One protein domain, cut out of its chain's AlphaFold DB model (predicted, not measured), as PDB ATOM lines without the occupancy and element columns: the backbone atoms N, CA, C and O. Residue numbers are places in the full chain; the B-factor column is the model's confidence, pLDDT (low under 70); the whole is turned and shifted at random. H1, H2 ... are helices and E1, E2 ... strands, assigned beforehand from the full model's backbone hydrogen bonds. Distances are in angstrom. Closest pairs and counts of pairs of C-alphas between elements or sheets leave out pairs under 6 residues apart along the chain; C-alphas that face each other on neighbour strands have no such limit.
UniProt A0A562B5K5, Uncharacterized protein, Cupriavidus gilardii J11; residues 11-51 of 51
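What this domain is: This is residues 11 to 51 of the 51 residues of an uncharacterized protein of Cupriavidus gilardii J11 (UniProt A0A562B5K5). With little regular structure, this is a small strand hairpin, E1 and E2, with one short helix, H1, across from it; a long loop, residues 16 to 37, swings out to one end and folds back to join them. Of 41 printed residues, 13 are in named elements, in the order H1, E1, E2, class mixed. The whole is only just loose, close to compact, with a radius of gyration of the C-alphas of 11.0 A and spans of 31 by 21 by 15 A.

Where its parts are: E1, residues 38 to 41, is 10.0 A long and begins at C-alpha 38 (149.673, 285.519, 247.133). E2, residues 47 to 50, is 10.1 A long. H1, residues 11 to 15, is 6.0 A long, from C-alpha 11 (151.786, 271.441, 247.533).

How they stand to each other: E1 and E2 form an antiparallel hairpin at 143 degrees, with N 38 and O 50 within hydrogen-bond range at 2.8 A. H1 and E2 are only just apart, closest 8.1 A. In H1 every O i to N i+4 pair is within hydrogen-bond range.

The domain as a whole: The C-alphas farthest apart, of Glu 29 and Arg 44, are 31.7 A apart. The printed part has no cut. The link from H1 to E1 is long. No printed residue is under 70 in pLDDT.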
ATOM      1  N   LYS A  11     151.404 272.240 246.365       94.12
ATOM      2  CA  LYS A  11     151.786 271.441 247.533       94.12
ATOM      3  C   LYS A  11     152.518 272.276 248.592       94.12
ATOM      4  O   LYS A  11     152.246 272.114 249.770       94.12
ATOM      5  N   VAL A  12     153.369 273.216 248.181       94.25
ATOM      6  CA  VAL A  12     154.127 274.082 249.098       94.25
ATOM      7  C   VAL A  12     153.199 275.033 249.861       94.25
ATOM      8  O   VAL A  12     153.398 275.244 251.053       94.25
ATOM      9  N   LEU A  13     152.152 275.560 249.213       93.94
ATOM     10  CA  LEU A  13     151.150 276.398 249.889       93.94
ATOM     11  C   LEU A  13     150.479 275.658 251.059       93.94
ATOM     12  O   LEU A  13     150.348 276.234 252.137       93.94
ATOM     13  N   ARG A  14     150.151 274.370 250.894       94.38
ATOM     14  CA  ARG A  14     149.609 273.555 251.995       94.38
ATOM     15  C   ARG A  14     150.671 273.175 253.008       94.38
ATOM     16  O   ARG A  14     150.529 273.490 254.182       94.38
ATOM     17  N   ASP A  15     151.731 272.520 252.555       96.31
ATOM     18  CA  ASP A  15     152.656 271.816 253.441       96.31
ATOM     19  C   ASP A  15     153.552 272.780 254.232       96.31
ATOM     20  O   ASP A  15     153.955 272.468 255.350       96.31
ATOM     21  N   VAL A  16     153.864 273.953 253.667       95.31
ATOM     22  CA  VAL A  16     154.751 274.946 254.296       95.31
ATOM     23  C   VAL A  16     153.965 276.115 254.878       95.31
ATOM     24  O   VAL A  16     154.254 276.561 255.988       95.31
ATOM     25  N   PHE A  17     152.970 276.628 254.148       93.19
ATOM     26  CA  PHE A  17     152.222 277.807 254.592       93.19
ATOM     27  C   PHE A  17     150.931 277.471 255.342       93.19
ATOM     28  O   PHE A  17     150.401 278.361 256.011       93.19
ATOM     29  N   GLY A  18     150.457 276.220 255.288       94.31
ATOM     30  CA  GLY A  18     149.202 275.796 255.911       94.31
ATOM     31  C   GLY A  18     147.963 276.370 255.225       94.31
ATOM     32  O   GLY A  18     146.921 276.492 255.858       94.31
ATOM     33  N   VAL A  19     148.082 276.783 253.960       94.44
ATOM     34  CA  VAL A  19     147.037 277.500 253.227       94.44
ATOM     35  C   VAL A  19     146.524 276.648 252.077       94.44
ATOM     36  O   VAL A  19     147.313 276.096 251.305       94.44
ATOM     37  N   GLU A  20     145.201 276.580 251.920       93.38
ATOM     38  CA  GLU A  20     144.619 275.902 250.765       93.38
ATOM     39  C   GLU A  20     144.930 276.687 249.477       93.38
ATOM     40  O   GLU A  20     144.666 277.893 249.410       93.38
ATOM     41  N   PRO A  21     145.501 276.043 248.442       92.62
ATOM     42  CA  PRO A  21     145.775 276.677 247.172       92.62
ATOM     43  C   PRO A  21     144.491 277.224 246.556       92.62
ATOM     44  O   PRO A  21     143.470 276.529 246.566       92.62
ATOM     45  N   PRO A  22     144.545 278.403 245.922       90.88
ATOM     46  CA  PRO A  22     143.412 278.908 245.167       90.88
ATOM     47  C   PRO A  22     142.974 277.875 244.116       90.88
ATOM     48  O   PRO A  22     143.833 277.174 243.572       90.88
ATOM     49  N   PRO A  23     141.674 277.753 243.797       89.38
ATOM     50  CA  PRO A  23     141.185 276.740 242.859       89.38
ATOM     51  C   PRO A  23     141.631 277.017 241.417       89.38
ATOM     52  O   PRO A  23     141.901 276.087 240.654       89.38
ATOM     53  N   GLN A  24     141.778 278.288 241.046       90.38
ATOM     54  CA  GLN A  24     142.179 278.671 239.697       90.38
ATOM     55  C   GLN A  24     143.634 278.240 239.420       90.38
ATOM     56  O   GLN A  24     144.484 278.307 240.313       90.38
ATOM     57  N   PRO A  25     143.952 277.712 238.228       89.12
ATOM     58  CA  PRO A  25     145.334 277.444 237.855       89.12
ATOM     59  C   PRO A  25     146.089 278.755 237.603       89.12
ATOM     60  O   PRO A  25     145.499 279.749 237.189       89.12
ATOM     61  N   TRP A  26     147.403 278.726 237.809       91.69
ATOM     62  CA  TRP A  26     148.318 279.797 237.418       91.69
ATOM     63  C   TRP A  26     149.371 279.263 236.454       91.69
ATOM     64  O   TRP A  26     149.614 278.054 236.383       91.69
ATOM     65  N   GLN A  27     149.970 280.181 235.698       92.75
ATOM     66  CA  GLN A  27     150.969 279.835 234.696       92.75
ATOM     67  C   GLN A  27     152.232 279.256 235.360       92.75
ATOM     68  O   GLN A  27     152.583 279.673 236.467       92.75
ATOM     69  N   PRO A  28     152.945 278.322 234.700       92.62
ATOM     70  CA  PRO A  28     154.227 277.806 235.191       92.62
ATOM     71  C   PRO A  28     155.308 278.885 235.349       92.62
ATOM     72  O   PRO A  28     156.261 278.690 236.097       92.62
ATOM     73  N   GLU A  29     155.154 280.012 234.656       95.88
ATOM     74  CA  GLU A  29     155.999 281.196 234.760       95.88
ATOM     75  C   GLU A  29     155.115 282.448 234.784       95.88
ATOM     76  O   GLU A  29     154.203 282.597 233.966       95.88
ATOM     77  N   ILE A  30     155.369 283.333 235.745       96.62
ATOM     78  CA  ILE A  30     154.625 284.574 235.954       96.62
ATOM     79  C   ILE A  30     155.400 285.735 235.347       96.62
ATOM     80  O   ILE A  30     156.591 285.890 235.607       96.62
ATOM     81  N   TRP A  31     154.686 286.559 234.586       96.44
ATOM     82  CA  TRP A  31     155.134 287.818 233.992       96.44
ATOM     83  C   TRP A  31     154.336 288.982 234.604       96.44
ATOM     84  O   TRP A  31     153.373 288.729 235.336       96.44
ATOM     85  N   PRO A  32     154.696 290.252 234.342       96.25
ATOM     86  CA  PRO A  32     153.889 291.380 234.793       96.25
ATOM     87  C   PRO A  32     152.441 291.240 234.301       96.25
ATOM     88  O   PRO A  32     152.200 290.719 233.212       96.25
ATOM     89  N   ASP A  33     151.493 291.663 235.135       93.94
ATOM     90  CA  ASP A  33     150.041 291.600 234.897       93.94
ATOM     91  C   ASP A  33     149.416 290.189 234.855       93.94
ATOM     92  O   ASP A  33     148.213 290.047 234.629       93.94
ATOM     93  N   TYR A  34     150.188 289.129 235.122       94.81
ATOM     94  CA  TYR A  34     149.643 287.775 235.263       94.81
ATOM     95  C   TYR A  34     149.169 287.526 236.698       94.81
ATOM     96  O   TYR A  34     149.806 287.942 237.664       94.81
ATOM     97  N   LEU A  35     148.074 286.772 236.842       92.81
ATOM     98  CA  LEU A  35     147.607 286.317 238.151       92.81
ATOM     99  C   LEU A  35     148.609 285.337 238.768       92.81
ATOM    100  O   LEU A  35     149.025 284.369 238.124       92.81
ATOM    101  N   ALA A  36     148.928 285.548 240.042       93.69
ATOM    102  CA  ALA A  36     149.825 284.696 240.806       93.69
ATOM    103  C   ALA A  36     149.303 284.496 242.232       93.69
ATOM    104  O   ALA A  36     148.690 285.403 242.787       93.69
ATOM    105  N   PRO A  37     149.531 283.325 242.848       93.50
ATOM    106  CA  PRO A  37     149.070 283.085 244.207       93.50
ATOM    107  C   PRO A  37     149.850 283.944 245.215       93.50
ATOM    108  O   PRO A  37     151.078 283.870 245.287       93.50
ATOM    109  N   ILE A  38     149.131 284.694 246.048       93.00
ATOM    110  CA  ILE A  38     149.673 285.519 247.133       93.00
ATOM    111  C   ILE A  38     149.121 285.009 248.463       93.00
ATOM    112  O   ILE A  38     147.907 284.905 248.646       93.00
ATOM    113  N   VAL A  39     150.011 284.720 249.415       93.81
ATOM    114  CA  VAL A  39     149.628 284.420 250.801       93.81
ATOM    115  C   VAL A  39     149.465 285.732 251.556       93.81
ATOM    116  O   VAL A  39     150.415 286.503 251.683       93.81
ATOM    117  N   ARG A  40     148.268 285.966 252.087       93.12
ATOM    118  CA  ARG A  40     147.943 287.125 252.923       93.12
ATOM    119  C   ARG A  40     147.399 286.684 254.274       93.12
ATOM    120  O   ARG A  40     146.946 285.551 254.431       93.12
ATOM    121  N   VAL A  41     147.440 287.597 255.233       95.12
ATOM    122  CA  VAL A  41     146.797 287.440 256.538       95.12
ATOM    123  C   VAL A  41     145.499 288.243 256.509       95.12
ATOM    124  O   VAL A  41     145.499 289.369 256.015       95.12
ATOM    125  N   ASP A  42     144.400 287.649 256.963       89.44
ATOM    126  CA  ASP A  42     143.118 288.340 257.095       89.44
ATOM    127  C   ASP A  42     143.025 289.144 258.405       89.44
ATOM    128  O   ASP A  42     143.909 289.089 259.264       89.44
ATOM    129  N   ASP A  43     141.919 289.862 258.588       91.56
ATOM    130  CA  ASP A  43     141.679 290.692 259.778       91.56
ATOM    131  C   ASP A  43     141.603 289.881 261.089       91.56
ATOM    132  O   ASP A  43     141.631 290.447 262.181       91.56
ATOM    133  N   ARG A  44     141.499 288.548 261.001       90.81
ATOM    134  CA  ARG A  44     141.458 287.614 262.137       90.81
ATOM    135  C   ARG A  44     142.807 286.932 262.379       90.81
ATOM    136  O   ARG A  44     142.895 286.056 263.241       90.81
ATOM    137  N   GLY A  45     143.853 287.302 261.640       91.00
ATOM    138  CA  GLY A  45     145.181 286.704 261.754       91.00
ATOM    139  C   GLY A  45     145.330 285.351 261.044       91.00
ATOM    140  O   GLY A  45     146.367 284.702 261.194       91.00
ATOM    141  N   GLN A  46     144.330 284.902 260.282       91.88
ATOM    142  CA  GLN A  46     144.370 283.640 259.544       91.88
ATOM    143  C   GLN A  46     145.047 283.841 258.189       91.88
ATOM    144  O   GLN A  46     144.874 284.866 257.529       91.88
ATOM    145  N   ARG A  47     145.824 282.848 257.749       93.62
ATOM    146  CA  ARG A  47     146.468 282.885 256.432       93.62
ATOM    147  C   ARG A  47     145.521 282.353 255.363       93.62
ATOM    148  O   ARG A  47     144.947 281.281 255.523       93.62
ATOM    149  N   ALA A  48     145.430 283.070 254.250       90.31
ATOM    150  CA  ALA A  48     144.669 282.665 253.076       90.31
ATOM    151  C   ALA A  48     145.444 282.995 251.796       90.31
ATOM    152  O   ALA A  48     146.206 283.962 251.755       90.31
ATOM    153  N   ALA A  49     145.238 282.200 250.746       88.88
ATOM    154  CA  ALA A  49     145.815 282.453 249.434       88.88
ATOM    155  C   ALA A  49     144.758 283.077 248.521       88.88
ATOM    156  O   ALA A  49     143.614 282.625 248.483       88.88
ATOM    157  N   ALA A  50     145.157 284.112 247.789       85.62
ATOM    158  CA  ALA A  50     144.347 284.806 246.791       85.62
ATOM    159  C   ALA A  50     145.184 285.082 245.530       85.62
ATOM    160  O   ALA A  50     146.369 284.745 245.504       85.62
ATOM    161  N   PHE A  51     144.561 285.664 244.507       83.88
ATOM    162  CA  PHE A  51     145.234 286.179 243.312       83.88
ATOM    163  C   PHE A  51     145.354 287.696 243.363       83.88
ATOM    164  O   PHE A  51     144.467 288.316 244.000       83.88
TER     165      PHE A  51